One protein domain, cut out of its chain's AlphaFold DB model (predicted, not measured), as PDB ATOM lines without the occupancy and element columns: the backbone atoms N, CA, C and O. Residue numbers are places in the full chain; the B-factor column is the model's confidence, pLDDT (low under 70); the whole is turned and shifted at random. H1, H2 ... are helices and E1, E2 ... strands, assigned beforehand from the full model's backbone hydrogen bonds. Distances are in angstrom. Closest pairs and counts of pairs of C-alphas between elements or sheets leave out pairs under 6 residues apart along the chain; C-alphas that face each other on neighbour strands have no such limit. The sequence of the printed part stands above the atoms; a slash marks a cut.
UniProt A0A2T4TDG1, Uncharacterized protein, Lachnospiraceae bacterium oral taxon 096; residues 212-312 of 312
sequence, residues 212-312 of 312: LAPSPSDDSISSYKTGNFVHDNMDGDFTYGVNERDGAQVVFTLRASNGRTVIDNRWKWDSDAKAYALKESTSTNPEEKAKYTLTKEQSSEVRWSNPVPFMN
ATOM      1  N   LEU A 212     -18.376  -8.404  28.737       88.88
ATOM      2  CA  LEU A 212     -17.633  -8.541  30.004       88.88
ATOM      3  C   LEU A 212     -16.999  -7.224  30.470       88.88
ATOM      4  O   LEU A 212     -16.529  -7.112  31.605       88.88
ATOM      5  N   ALA A 213     -16.944  -6.250  29.565       77.62
ATOM      6  CA  ALA A 213     -16.517  -4.880  29.787       77.62
ATOM      7  C   ALA A 213     -17.378  -3.956  28.908       77.62
ATOM      8  O   ALA A 213     -17.837  -4.398  27.854       77.62
ATOM      9  N   PRO A 214     -17.613  -2.688  29.290       67.38
ATOM     10  CA  PRO A 214     -18.437  -1.786  28.491       67.38
ATOM     11  C   PRO A 214     -17.900  -1.673  27.059       67.38
ATOM     12  O   PRO A 214     -16.749  -1.281  26.861       67.38
ATOM     13  N   SER A 215     -18.729  -1.991  26.060       63.28
ATOM     14  CA  SER A 215     -18.375  -1.760  24.657       63.28
ATOM     15  C   SER A 215     -18.160  -0.259  24.421       63.28
ATOM     16  O   SER A 215     -18.954   0.550  24.902       63.28
ATOM     17  N   PRO A 216     -17.127   0.182  23.691       57.84
ATOM     18  CA  PRO A 216     -16.916   1.606  23.444       57.84
ATOM     19  C   PRO A 216     -18.031   2.261  22.605       57.84
ATOM     20  O   PRO A 216     -18.155   3.484  22.641       57.84
ATOM     21  N   SER A 217     -18.846   1.482  21.883       59.50
ATOM     22  CA  SER A 217     -19.788   1.981  20.866       59.50
ATOM     23  C   SER A 217     -21.270   1.658  21.101       59.50
ATOM     24  O   SER A 217     -22.104   2.188  20.370       59.50
ATOM     25  N   ASP A 218     -21.610   0.820  22.085       61.22
ATOM     26  CA  ASP A 218     -22.976   0.304  22.267       61.22
ATOM     27  C   ASP A 218     -23.605   0.801  23.580       61.22
ATOM     28  O   ASP A 218     -22.998   0.705  24.654       61.22
ATOM     29  N   ASP A 219     -24.827   1.331  23.505       65.12
ATOM     30  CA  ASP A 219     -25.609   1.724  24.684       65.12
ATOM     31  C   ASP A 219     -26.098   0.481  25.461       65.12
ATOM     32  O   ASP A 219     -26.345   0.552  26.670       65.12
ATOM     33  N   SER A 220     -26.159  -0.681  24.793       67.81
ATOM     34  CA  SER A 220     -26.519  -1.970  25.393       67.81
ATOM     35  C   SER A 220     -25.305  -2.745  25.926       67.81
ATOM     36  O   SER A 220     -24.246  -2.796  25.300       67.81
ATOM     37  N   ILE A 221     -25.460  -3.380  27.092       83.44
ATOM     38  CA  ILE A 221     -24.431  -4.240  27.709       83.44
ATOM     39  C   ILE A 221     -24.737  -5.732  27.547       83.44
ATOM     40  O   ILE A 221     -23.823  -6.556  27.535       83.44
ATOM     41  N   SER A 222     -26.010  -6.094  27.392       89.88
ATOM     42  CA  SER A 222     -26.431  -7.467  27.122       89.88
ATOM     43  C   SER A 222     -27.830  -7.515  26.524       89.88
ATOM     44  O   SER A 222     -28.626  -6.580  26.651       89.88
ATOM     45  N   SER A 223     -28.146  -8.633  25.876       93.56
ATOM     46  CA  SER A 223     -29.513  -8.940  25.478       93.56
ATOM     47  C   SER A 223     -29.827 -10.411  25.694       93.56
ATOM     48  O   SER A 223     -28.940 -11.262  25.614       93.56
ATOM     49  N   TYR A 224     -31.097 -10.711  25.930       96.25
ATOM     50  CA  TYR A 224     -31.592 -12.074  26.068       96.25
ATOM     51  C   TYR A 224     -32.904 -12.243  25.315       96.25
ATOM     52  O   TYR A 224     -33.652 -11.288  25.090       96.25
ATOM     53  N   LYS A 225     -33.174 -13.473  24.897       97.62
ATOM     54  CA  LYS A 225     -34.398 -13.869  24.218       97.62
ATOM     55  C   LYS A 225     -34.865 -15.173  24.835       97.62
ATOM     56  O   LYS A 225     -34.107 -16.135  24.806       97.62
ATOM     57  N   THR A 226     -36.089 -15.209  25.344       98.50
ATOM     58  CA  THR A 226     -36.653 -16.386  26.019       98.50
ATOM     59  C   THR A 226     -37.947 -16.801  25.339       98.50
ATOM     60  O   THR A 226     -38.861 -15.986  25.206       98.50
ATOM     61  N   GLY A 227     -38.027 -18.057  24.909       98.44
ATOM     62  CA  GLY A 227     -39.158 -18.598  24.156       98.44
ATOM     63  C   GLY A 227     -38.994 -20.089  23.872       98.44
ATOM     64  O   GLY A 227     -38.189 -20.757  24.519       98.44
ATOM     65  N   ASN A 228     -39.759 -20.600  22.906       98.62
ATOM     66  CA  ASN A 228     -39.631 -21.974  22.424       98.62
ATOM     67  C   ASN A 228     -38.787 -22.041  21.150       98.62
ATOM     68  O   ASN A 228     -38.856 -21.141  20.313       98.62
ATOM     69  N   PHE A 229     -38.039 -23.129  21.003       98.69
ATOM     70  CA  PHE A 229     -37.189 -23.453  19.867       98.69
ATOM     71  C   PHE A 229     -37.685 -24.708  19.154       98.69
ATOM     72  O   PHE A 229     -38.185 -25.636  19.790       98.69
ATOM     73  N   VAL A 230     -37.518 -24.718  17.837       98.44
ATOM     74  CA  VAL A 230     -37.710 -25.861  16.948       98.44
ATOM     75  C   VAL A 230     -36.529 -25.868  15.984       98.44
ATOM     76  O   VAL A 230     -36.356 -24.920  15.216       98.44
ATOM     77  N   HIS A 231     -35.713 -26.919  16.022       97.50
ATOM     78  CA  HIS A 231     -34.470 -27.069  15.265       97.50
ATOM     79  C   HIS A 231     -33.598 -25.806  15.323       97.50
ATOM     80  O   HIS A 231     -33.350 -25.174  14.295       97.50
ATOM     81  N   ASP A 232     -33.196 -25.405  16.534       98.19
ATOM     82  CA  ASP A 232     -32.388 -24.205  16.810       98.19
ATOM     83  C   ASP A 232     -33.056 -22.853  16.517       98.19
ATOM     84  O   ASP A 232     -32.492 -21.811  16.844       98.19
ATOM     85  N   ASN A 233     -34.266 -22.821  15.966       98.31
ATOM     86  CA  ASN A 233     -34.948 -21.581  15.612       98.31
ATOM     87  C   ASN A 233     -36.108 -21.291  16.558       98.31
ATOM     88  O   ASN A 233     -36.926 -22.166  16.827       98.31
ATOM     89  N   MET A 234     -36.233 -20.046  17.021       98.19
ATOM     90  CA  MET A 234     -37.391 -19.644  17.813       98.19
ATOM     91  C   MET A 234     -38.679 -19.776  17.002       98.19
ATOM     92  O   MET A 234     -38.766 -19.294  15.864       98.19
ATOM     93  N   ASP A 235     -39.698 -20.368  17.616       98.38
ATOM     94  CA  ASP A 235     -41.021 -20.537  17.029       98.38
ATOM     95  C   ASP A 235     -42.113 -20.256  18.072       98.38
ATOM     96  O   ASP A 235     -42.118 -20.806  19.176       98.38
ATOM     97  N   GLY A 236     -43.028 -19.347  17.733       98.00
ATOM     98  CA  GLY A 236     -44.065 -18.857  18.636       98.00
ATOM     99  C   GLY A 236     -43.727 -17.523  19.302       98.00
ATOM    100  O   GLY A 236     -42.902 -16.742  18.820       98.00
ATOM    101  N   ASP A 237     -44.447 -17.218  20.379       97.62
ATOM    102  CA  ASP A 237     -44.275 -15.972  21.124       97.62
ATOM    103  C   ASP A 237     -43.027 -16.057  22.018       97.62
ATOM    104  O   ASP A 237     -42.745 -17.095  22.618       97.62
ATOM    105  N   PHE A 238     -42.278 -14.961  22.114       97.81
ATOM    106  CA  PHE A 238     -41.055 -14.896  22.911       97.81
ATOM    107  C   PHE A 238     -40.833 -13.498  23.491       97.81
ATOM    108  O   PHE A 238     -41.354 -12.490  22.999       97.81
ATOM    109  N   THR A 239     -40.027 -13.442  24.544       96.94
ATOM    110  CA  THR A 239     -39.591 -12.204  25.189       96.94
ATOM    111  C   THR A 239     -38.214 -11.821  24.675       96.94
ATOM    112  O   THR A 239     -37.327 -12.668  24.647       96.94
ATOM    113  N   TYR A 240     -38.013 -10.556  24.313       95.44
ATOM    114  CA  TYR A 240     -36.708  -9.981  23.984       95.44
ATOM    115  C   TYR A 240     -36.377  -8.864  24.969       95.44
ATOM    116  O   TYR A 240     -37.069  -7.847  25.001       95.44
ATOM    117  N   GLY A 241     -35.333  -9.061  25.768       92.69
ATOM    118  CA  GLY A 241     -34.849  -8.086  26.734       92.69
ATOM    119  C   GLY A 241     -33.497  -7.509  26.338       92.69
ATOM    120  O   GLY A 241     -32.620  -8.221  25.844       92.69
ATOM    121  N   VAL A 242     -33.330  -6.216  26.587       90.38
ATOM    122  CA  VAL A 242     -32.080  -5.474  26.420       90.38
ATOM    123  C   VAL A 242     -31.754  -4.816  27.750       90.38
ATOM    124  O   VAL A 242     -32.607  -4.140  28.324       90.38
ATOM    125  N   ASN A 243     -30.534  -5.032  28.234       88.44
ATOM    126  CA  ASN A 243     -30.007  -4.331  29.397       88.44
ATOM    127  C   ASN A 243     -29.062  -3.234  28.908       88.44
ATOM    128  O   ASN A 243     -28.132  -3.496  28.135       88.44
ATOM    129  N   GLU A 244     -29.316  -2.015  29.355       83.94
ATOM    130  CA  GLU A 244     -28.562  -0.823  28.994       83.94
ATOM    131  C   GLU A 244     -27.475  -0.526  30.027       83.94
ATOM    132  O   GLU A 244     -27.488  -1.008  31.164       83.94
ATOM    133  N   ARG A 245     -26.488   0.272  29.619       78.62
ATOM    134  CA  ARG A 245     -25.341   0.625  30.466       78.62
ATOM    135  C   ARG A 245     -25.723   1.389  31.728       78.62
ATOM    136  O   ARG A 245     -25.025   1.289  32.733       78.62
ATOM    137  N   ASP A 246     -26.787   2.178  31.672       79.38
ATOM    138  CA  ASP A 246     -27.288   2.943  32.815       79.38
ATOM    139  C   ASP A 246     -28.122   2.093  33.793       79.38
ATOM    140  O   ASP A 246     -28.598   2.607  34.805       79.38
ATOM    141  N   GLY A 247     -28.254   0.789  33.522       80.69
ATOM    142  CA  GLY A 247     -29.028  -0.154  34.321       80.69
ATOM    143  C   GLY A 247     -30.508  -0.218  33.939       80.69
ATOM    144  O   GLY A 247     -31.247  -0.998  34.547       80.69
ATOM    145  N   ALA A 248     -30.960   0.560  32.948       83.88
ATOM    146  CA  ALA A 248     -32.298   0.407  32.401       83.88
ATOM    147  C   ALA A 248     -32.439  -0.953  31.703       83.88
ATOM    148  O   ALA A 248     -31.507  -1.485  31.095       83.88
ATOM    149  N   GLN A 249     -33.635  -1.527  31.795       88.44
ATOM    150  CA  GLN A 249     -33.995  -2.730  31.065       88.44
ATOM    151  C   GLN A 249     -35.246  -2.455  30.251       88.44
ATOM    152  O   GLN A 249     -36.264  -2.022  30.792       88.44
ATOM    153  N   VAL A 250     -35.168  -2.779  28.964       88.25
ATOM    154  CA  VAL A 250     -36.277  -2.690  28.021       88.25
ATOM    155  C   VAL A 250     -36.644  -4.094  27.563       88.25
ATOM    156  O   VAL A 250     -35.785  -4.867  27.144       88.25
ATOM    157  N   VAL A 251     -37.933  -4.416  27.619       91.81
ATOM    158  CA  VAL A 251     -38.467  -5.735  27.283       91.81
ATOM    159  C   VAL A 251     -39.581  -5.612  26.252       91.81
ATOM    160  O   VAL A 251     -40.523  -4.832  26.418       91.81
ATOM    161  N   PHE A 252     -39.497  -6.422  25.202       92.88
ATOM    162  CA  PHE A 252     -40.494  -6.556  24.146       92.88
ATOM    163  C   PHE A 252     -41.079  -7.970  24.140       92.88
ATOM    164  O   PHE A 252     -40.366  -8.944  24.382       92.88
ATOM    165  N   THR A 253     -42.357  -8.092  23.784       94.75
ATOM    166  CA  THR A 253     -42.980  -9.381  23.457       94.75
ATOM    167  C   THR A 253     -43.163  -9.467  21.952       94.75
ATOM    168  O   THR A 253     -43.881  -8.668  21.349       94.75
ATOM    169  N   LEU A 254     -42.516 -10.449  21.344       95.06
ATOM    170  CA  LEU A 254     -42.446 -10.654  19.904       95.06
ATOM    171  C   LEU A 254     -43.022 -12.025  19.546       95.06
ATOM    172  O   LEU A 254     -43.341 -12.828  20.420       95.06
ATOM    173  N   ARG A 255     -43.170 -12.283  18.248       96.69
ATOM    174  CA  ARG A 255     -43.513 -13.602  17.716       96.69
ATOM    175  C   ARG A 255     -42.556 -13.958  16.592       96.69
ATOM    176  O   ARG A 255     -42.274 -13.114  15.739       96.69
ATOM    177  N   ALA A 256     -42.075 -15.192  16.594       97.38
ATOM    178  CA  ALA A 256     -41.242 -15.753  15.547       97.38
ATOM    179  C   ALA A 256     -41.933 -16.941  14.871       97.38
ATOM    180  O   ALA A 256     -42.801 -17.592  15.450       97.38
ATOM    181  N   SER A 257     -41.549 -17.206  13.629       97.94
ATOM    182  CA  SER A 257     -41.806 -18.477  12.963       97.94
ATOM    183  C   SER A 257     -40.539 -18.900  12.242       97.94
ATOM    184  O   SER A 257     -40.010 -18.131  11.431       97.94
ATOM    185  N   ASN A 258     -40.033 -20.085  12.584       97.00
ATOM    186  CA  ASN A 258     -38.747 -20.597  12.111       97.00
ATOM    187  C   ASN A 258     -37.628 -19.531  12.166       97.00
ATOM    188  O   ASN A 258     -36.959 -19.236  11.173       97.00
ATOM    189  N   GLY A 259     -37.512 -18.856  13.314       96.56
ATOM    190  CA  GLY A 259     -36.469 -17.870  13.589       96.56
ATOM    191  C   GLY A 259     -36.632 -16.518  12.882       96.56
ATOM    192  O   GLY A 259     -35.793 -15.633  13.064       96.56
ATOM    193  N   ARG A 260     -37.701 -16.313  12.099       97.06
ATOM    194  CA  ARG A 260     -38.029 -15.030  11.447       97.06
ATOM    195  C   ARG A 260     -39.100 -14.284  12.223       97.06
ATOM    196  O   ARG A 260     -40.000 -14.901  12.785       97.06
ATOM    197  N   THR A 261     -39.041 -12.955  12.236       96.25
ATOM    198  CA  THR A 261     -40.051 -12.143  12.935       96.25
ATOM    199  C   THR A 261     -41.399 -12.212  12.222       96.25
ATOM    200  O   THR A 261     -41.491 -11.929  11.030       96.25
ATOM    201  N   VAL A 262     -42.469 -12.499  12.961       96.69
ATOM    202  CA  VAL A 262     -43.838 -12.408  12.449       96.69
ATOM    203  C   VAL A 262     -44.329 -10.966  12.578       96.69
ATOM    204  O   VAL A 262     -44.519 -10.449  13.680       96.69
ATOM    205  N   ILE A 263     -44.559 -10.317  11.435       95.56
ATOM    206  CA  ILE A 263     -45.176  -8.988  11.362       95.56
ATOM    207  C   ILE A 263     -46.700  -9.140  11.473       95.56
ATOM    208  O   ILE A 263     -47.411  -9.230  10.473       95.56
ATOM    209  N   ASP A 264     -47.197  -9.222  12.706       93.81
ATOM    210  CA  ASP A 264     -48.629  -9.296  13.023       93.81
ATOM    211  C   ASP A 264     -49.299  -7.906  13.158       93.81
ATOM    212  O   ASP A 264     -48.737  -6.864  12.812       93.81
ATOM    213  N   ASN A 265     -50.535  -7.875  13.665       93.19
ATOM    214  CA  ASN A 265     -51.351  -6.666  13.805       93.19
ATOM    215  C   ASN A 265     -50.790  -5.606  14.783       93.19
ATOM    216  O   ASN A 265     -51.222  -4.442  14.717       93.19
ATOM    217  N   ARG A 266     -49.841  -5.975  15.657       92.94
ATOM    218  CA  ARG A 266     -49.176  -5.071  16.613       92.94
ATOM    219  C   ARG A 266     -48.161  -4.159  15.927       92.94
ATOM    220  O   ARG A 266     -47.904  -3.049  16.397       92.94
ATOM    221  N   TRP A 267     -47.625  -4.583  14.787       94.56
ATOM    222  CA  TRP A 267     -46.655  -3.813  14.017       94.56
ATOM    223  C   TRP A 267     -47.327  -2.735  13.169       94.56
ATOM    224  O   TRP A 267     -48.407  -2.924  12.604       94.56
ATOM    225  N   LYS A 268     -46.666  -1.580  13.041       94.31
ATOM    226  CA  LYS A 268     -47.083  -0.491  12.146       94.31
ATOM    227  C   LYS A 268     -45.953  -0.128  11.196       94.31
ATOM    228  O   LYS A 268     -44.817   0.024  11.633       94.31
ATOM    229  N   TRP A 269     -46.265   0.030   9.913       93.81
ATOM    230  CA  TRP A 269     -45.307   0.558   8.945       93.81
ATOM    231  C   TRP A 269     -45.059   2.045   9.209       93.81
ATOM    232  O   TRP A 269     -46.002   2.829   9.315       93.81
ATOM    233  N   ASP A 270     -43.790   2.418   9.317       90.62
ATOM    234  CA  ASP A 270     -43.309   3.791   9.397       90.62
ATOM    235  C   ASP A 270     -42.682   4.146   8.045       90.62
ATOM    236  O   ASP A 270     -41.622   3.626   7.687       90.62
ATOM    237  N   SER A 271     -43.373   4.976   7.256       90.56
ATOM    238  CA  SER A 271     -42.941   5.343   5.901       90.56
ATOM    239  C   SER A 271     -41.642   6.132   5.887       90.56
ATOM    240  O   SER A 271     -40.846   5.960   4.963       90.56
ATOM    241  N   ASP A 272     -41.420   6.956   6.909       88.75
ATOM    242  CA  ASP A 272     -40.262   7.840   6.994       88.75
ATOM    243  C   ASP A 272     -39.019   7.022   7.346       88.75
ATOM    244  O   ASP A 272     -37.974   7.156   6.711       88.75
ATOM    245  N   ALA A 273     -39.160   6.102   8.307       85.88
ATOM    246  CA  ALA A 273     -38.098   5.179   8.698       85.88
ATOM    247  C   ALA A 273     -37.935   3.980   7.744       85.88
ATOM    248  O   ALA A 273     -36.983   3.217   7.888       85.88
ATOM    249  N   LYS A 274     -38.865   3.784   6.796       92.69
ATOM    250  CA  LYS A 274     -38.947   2.606   5.911       92.69
ATOM    251  C   LYS A 274     -38.862   1.277   6.680       92.69
ATOM    252  O   LYS A 274     -38.211   0.330   6.238       92.69
ATOM    253  N   ALA A 275     -39.525   1.213   7.833       93.94
ATOM    254  CA  ALA A 275     -39.428   0.090   8.761       93.94
ATOM    255  C   ALA A 275     -40.767  -0.219   9.442       93.94
ATOM    256  O   ALA A 275     -41.598   0.660   9.669       93.94
ATOM    257  N   TYR A 276     -40.959  -1.479   9.824       92.94
ATOM    258  CA  TYR A 276     -41.987  -1.885  10.771       92.94
ATOM    259  C   TYR A 276     -41.599  -1.454  12.182       92.94
ATOM    260  O   TYR A 276     -40.438  -1.532  12.572       92.94
ATOM    261  N   ALA A 277     -42.585  -1.007  12.950       91.31
ATOM    262  CA  ALA A 277     -42.432  -0.483  14.294       91.31
ATOM    263  C   ALA A 277     -43.349  -1.209  15.278       91.31
ATOM    264  O   ALA A 277     -44.572  -1.176  15.109       91.31
ATOM    265  N   LEU A 278     -42.768  -1.764  16.340       89.69
ATOM    266  CA  LEU A 278     -43.477  -2.228  17.526       89.69
ATOM    267  C   LEU A 278     -43.289  -1.195  18.645       89.69
ATOM    268  O   LEU A 278     -42.162  -0.824  18.975       89.69
ATOM    269  N   LYS A 279     -44.396  -0.679  19.187       76.62
ATOM    270  CA  LYS A 279     -44.393   0.424  20.171       76.62
ATOM    271  C   LYS A 279     -44.645  -0.025  21.609       76.62
ATOM    272  O   LYS A 279     -44.642   0.809  22.510       76.62
ATOM    273  N   GLU A 280     -44.935  -1.303  21.808       79.12
ATOM    274  CA  GLU A 280     -45.245  -1.860  23.118       79.12
ATOM    275  C   GLU A 280     -43.973  -2.469  23.703       79.12
ATOM    276  O   GLU A 280     -43.488  -3.497  23.233       79.12
ATOM    277  N   SER A 281     -43.426  -1.785  24.704       80.62
ATOM    278  CA  SER A 281     -42.307  -2.239  25.520       80.62
ATOM    279  C   SER A 281     -42.653  -2.062  26.993       80.62
ATOM    280  O   SER A 281     -43.336  -1.101  27.362       80.62
ATOM    281  N   THR A 282     -42.124  -2.937  27.837       81.75
ATOM    282  CA  THR A 282     -42.025  -2.690  29.279       81.75
ATOM    283  C   THR A 282     -40.621  -2.170  29.563       81.75
ATOM    284  O   THR A 282     -39.664  -2.685  28.991       81.75
ATOM    285  N   SER A 283     -40.491  -1.139  30.394       80.06
ATOM    286  CA  SER A 283     -39.192  -0.597  30.802       80.06
ATOM    287  C   SER A 283     -39.142  -0.442  32.318       80.06
ATOM    288  O   SER A 283     -40.159  -0.111  32.935       80.06
ATOM    289  N   THR A 284     -37.970  -0.656  32.917       80.25
ATOM    290  CA  THR A 284     -37.721  -0.301  34.325       80.25
ATOM    291  C   THR A 284     -37.713   1.214  34.546       80.25
ATOM    292  O   THR A 284     -37.937   1.662  35.670       80.25
ATOM    293  N   ASN A 285     -37.549   2.006  33.480       74.56
ATOM    294  CA  ASN A 285     -37.783   3.444  33.471       74.56
ATOM    295  C   ASN A 285     -39.158   3.755  32.832       74.56
ATOM    296  O   ASN A 285     -39.290   3.736  31.606       74.56
ATOM    297  N   PRO A 286     -40.208   4.055  33.621       63.75
ATOM    298  CA  PRO A 286     -41.581   4.174  33.119       63.75
ATOM    299  C   PRO A 286     -41.810   5.371  32.181       63.75
ATOM    300  O   PRO A 286     -42.810   5.400  31.457       63.75
ATOM    301  N   GLU A 287     -40.907   6.356  32.170       66.00
ATOM    302  CA  GLU A 287     -40.961   7.485  31.231       66.00
ATOM    303  C   GLU A 287     -40.411   7.124  29.838       66.00
ATOM    304  O   GLU A 287     -40.668   7.838  28.860       66.00
ATOM    305  N   GLU A 288     -39.714   5.991  29.715       65.50
ATOM    306  CA  GLU A 288     -39.102   5.512  28.480       65.50
ATOM    307  C   GLU A 288     -39.951   4.425  27.823       65.50
ATOM    308  O   GLU A 288     -39.981   3.261  28.219       65.50
ATOM    309  N   LYS A 289     -40.641   4.816  26.749       66.75
ATOM    310  CA  LYS A 289     -41.232   3.870  25.801       66.75
ATOM    311  C   LYS A 289     -40.275   3.692  24.637       66.75
ATOM    312  O   LYS A 289     -40.172   4.575  23.779       66.75
ATOM    313  N   ALA A 290     -39.582   2.563  24.619       79.00
ATOM    314  CA  ALA A 290     -38.730   2.192  23.509       79.00
ATOM    315  C   ALA A 290     -39.580   1.706  22.330       79.00
ATOM    316  O   ALA A 290     -40.671   1.153  22.484       79.00
ATOM    317  N   LYS A 291     -39.069   1.921  21.122       83.25
ATOM    318  CA  LYS A 291     -39.648   1.375  19.896       83.25
ATOM    319  C   LYS A 291     -38.671   0.355  19.334       83.25
ATOM    320  O   LYS A 291     -37.499   0.676  19.141       83.25
ATOM    321  N   TYR A 292     -39.176  -0.833  19.027       88.00
ATOM    322  CA  TYR A 292     -38.423  -1.829  18.279       88.00
ATOM    323  C   TYR A 292     -38.742  -1.692  16.789       88.00
ATOM    324  O   TYR A 292     -39.915  -1.574  16.409       88.00
ATOM    325  N   THR A 293     -37.712  -1.654  15.942       90.62
ATOM    326  CA  THR A 293     -37.873  -1.470  14.492       90.62
ATOM    327  C   THR A 293     -37.156  -2.518  13.668       90.62
ATOM    328  O   THR A 293     -36.022  -2.873  13.980       90.62
ATOM    329  N   LEU A 294     -37.790  -2.924  12.567       92.56
ATOM    330  CA  LEU A 294     -37.222  -3.822  11.562       92.56
ATOM    331  C   LEU A 294     -37.516  -3.318  10.150       92.56
ATOM    332  O   LEU A 294     -38.662  -2.991   9.839       92.56
ATOM    333  N   THR A 295     -36.517  -3.305   9.269       93.12
ATOM    334  CA  THR A 295     -36.769  -3.132   7.829       93.12
ATOM    335  C   THR A 295     -37.471  -4.362   7.240       93.12
ATOM    336  O   THR A 295     -37.618  -5.394   7.903       93.12
ATOM    337  N   LYS A 296     -37.914  -4.280   5.978       89.94
ATOM    338  CA  LYS A 296     -38.506  -5.436   5.284       89.94
ATOM    339  C   LYS A 296     -37.504  -6.579   5.156       89.94
ATOM    340  O   LYS A 296     -37.847  -7.723   5.439       89.94
ATOM    341  N   GLU A 297     -36.271  -6.248   4.797       90.56
ATOM    342  CA  GLU A 297     -35.160  -7.187   4.660       90.56
ATOM    343  C   GLU A 297     -34.921  -7.889   5.999       90.56
ATOM    344  O   GLU A 297     -35.048  -9.107   6.090       90.56
ATOM    345  N   GLN A 298     -34.760  -7.110   7.071       88.81
ATOM    346  CA  GLN A 298     -34.552  -7.630   8.421       88.81
ATOM    347  C   GLN A 298     -35.710  -8.495   8.934       88.81
ATOM    348  O   GLN A 298     -35.483  -9.472   9.642       88.81
ATOM    349  N   SER A 299     -36.960  -8.148   8.603       88.50
ATOM    350  CA  SER A 299     -38.125  -8.963   8.978       88.50
ATOM    351  C   SER A 299     -38.147 -10.315   8.264       88.50
ATOM    352  O   SER A 299     -38.709 -11.279   8.781       88.50
ATOM    353  N   SER A 300     -37.511 -10.388   7.094       89.06
ATOM    354  CA  SER A 300     -37.427 -11.598   6.293       89.06
ATOM    355  C   SER A 300     -36.238 -12.476   6.648       89.06
ATOM    356  O   SER A 300     -36.184 -13.569   6.117       89.06
ATOM    357  N   GLU A 301     -35.303 -12.062   7.505       93.00
ATOM    358  CA  GLU A 301     -34.110 -12.831   7.896       93.00
ATOM    359  C   GLU A 301     -34.396 -13.823   9.035       93.00
ATOM    360  O   GLU A 301     -35.246 -13.572   9.892       93.00
ATOM    361  N   VAL A 302     -33.659 -14.942   9.072       93.88
ATOM    362  CA  VAL A 302     -33.592 -15.798  10.270       93.88
ATOM    363  C   VAL A 302     -32.660 -15.104  11.255       93.88
ATOM    364  O   VAL A 302     -31.464 -14.994  10.997       93.88
ATOM    365  N   ARG A 303     -33.219 -14.573  12.341       91.50
ATOM    366  CA  ARG A 303     -32.487 -13.764  13.333       91.50
ATOM    367  C   ARG A 303     -32.610 -14.296  14.752       91.50
ATOM    368  O   ARG A 303     -31.822 -13.929  15.621       91.50
ATOM    369  N   TRP A 304     -33.628 -15.110  14.993       95.38
ATOM    370  CA  TRP A 304     -33.949 -15.681  16.290       95.38
ATOM    371  C   TRP A 304     -33.553 -17.152  16.291       95.38
ATOM    372  O   TRP A 304     -34.405 -18.033  16.331       95.38
ATOM    373  N   SER A 305     -32.255 -17.402  16.162       96.75
ATOM    374  CA  SER A 305     -31.678 -18.742  16.123       96.75
ATOM    375  C   SER A 305     -30.656 -18.915  17.239       96.75
ATOM    376  O   SER A 305     -30.093 -17.933  17.726       96.75
ATOM    377  N   ASN A 306     -30.419 -20.163  17.624       97.69
ATOM    378  CA  ASN A 306     -29.373 -20.575  18.545       97.69
ATOM    379  C   ASN A 306     -28.011 -20.000  18.092       97.69
ATOM    380  O   ASN A 306     -27.544 -20.349  17.006       97.69
ATOM    381  N   PRO A 307     -27.374 -19.114  18.881       96.56
ATOM    382  CA  PRO A 307     -26.072 -18.550  18.534       96.56
ATOM    383  C   PRO A 307     -24.904 -19.515  18.781       96.56
ATOM    384  O   PRO A 307     -23.818 -19.282  18.256       96.56
ATOM    385  N   VAL A 308     -25.107 -20.582  19.563       97.56
ATOM    386  CA  VAL A 308     -24.072 -21.565  19.922       97.56
ATOM    387  C   VAL A 308     -24.545 -22.979  19.548       97.56
ATOM    388  O   VAL A 308     -24.890 -23.777  20.425       97.56
ATOM    389  N   PRO A 309     -24.630 -23.301  18.243       95.75
ATOM    390  CA  PRO A 309     -25.093 -24.606  17.792       95.75
ATOM    391  C   PRO A 309     -24.081 -25.703  18.145       95.75
ATOM    392  O   PRO A 309     -22.867 -25.509  18.070       95.75
ATOM    393  N   PHE A 310     -24.574 -26.882  18.527       94.56
ATOM    394  CA  PHE A 310     -23.711 -28.040  18.790       94.56
ATOM    395  C   PHE A 310     -23.220 -28.705  17.494       94.56
ATOM    396  O   PHE A 310     -22.099 -29.230  17.426       94.56
ATOM    397  N   MET A 311     -24.084 -28.703  16.476       83.56
ATOM    398  CA  MET A 311     -23.834 -29.235  15.139       83.56
ATOM    399  C   MET A 311     -23.311 -28.103  14.243       83.56
ATOM    400  O   MET A 311     -23.848 -27.000  14.285       83.56
ATOM    401  N   ASN A 312     -22.262 -28.375  13.463       58.47
ATOM    402  CA  ASN A 312     -21.708 -27.420  12.493       58.47
ATOM    403  C   ASN A 312     -22.481 -27.446  11.173       58.47
ATOM    404  O   ASN A 312     -22.940 -28.550  10.793       58.47
TER     405      ASN A 312
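Overview. This is residues 212 to 312 of the 312 residues of an uncharacterized protein of Lachnospiraceae bacterium oral taxon 096 (UniProt A0A2T4TDG1). A long, strongly twisted sheet of three strands, E1, E2 and E3, makes a wall, and a smaller sheet of three short strands, E4, E5 and E6, lies off its E3 side, with the one-turn helix H1 at the end of E6. The loop between E5 and E6 reaches back to E3, where residues 282 to 283 pair with residues 250 to 251, and the last residues, 301 to 312, form a tail without a named element. The 101 printed residues hold six named strands and then one named helix, in the order E1 E2 E3 E4 E5 E6 H1; the class is mostly strand, with 45 residues in named elements, under half. Both sheets are antiparallel, in the orders E1 - E2 - E3 and E4 - E5 - E6. The whole is compact, with a radius of gyration of the C-alphas of 14.5 A and spans of 39 by 37 by 22 A.

Along the chain. E1, residues 220 to 230, begins at C-alpha 220 at (-26.519, -1.970, 25.393), is 27.7 A long and bends by 64 degrees at residue 227. E2, residues 236 to 244, is 25.9 A long, and E3, residues 249 to 257, is 25.2 A long, ending at C-alpha 257 at (-41.806, -18.477, 12.963). E4 is residues 268 to 270, E5 residues 275 to 278 and E6 residues 291 to 294. H1, residues 296 to 300, is 6.3 A long and ends at C-alpha 300 at (-37.427, -11.598, 6.293).

Arrangement. E1, E2 and E3 form a meander, each strand the antiparallel neighbour of the one before. E1 and E2 are a hairpin at 168 degrees, with N 224 and O 241 2.9 A apart, within hydrogen-bond range. E2 and E3 are a hairpin at 153 degrees, with N 252 and O 240 2.8 A apart, within the same range. E3, an edge strand, has its closest C-alpha pair with E6 at Phe 252 and Tyr 292, 7.8 A apart; E3 and E5 are only just apart, at 8.5 A. E4, E5 and E6 form a second meander. The hairpin E4 and E5, at 137 degrees, has N 270 and O 275 2.8 A apart, and the hairpin E5 and E6, at 142 degrees, has N 276 and O 294 2.8 A apart, both within hydrogen-bond range. H1 is on this sheet but only grazes it, with its residues 296 to 300; the closest C-alphas of E5 and H1 are those of Ala 275 and Lys 296, 6.6 A apart. In H1 every O i to N i+4 pair is within hydrogen-bond range. H1 is not on the sheet of E1, E2 and E3.

Size, cuts and confidence. The two C-alphas farthest apart, those of Glu 287 and Asn 312, are 44.0 A apart. The printed part has no cut and ends at residue 312, the chain's last residue. The link from E5 to E6, 12 residues, is long. The mean pLDDT of the printed part is 88.1; residues 214 to 220, 286 to 289 and 312 are under 70.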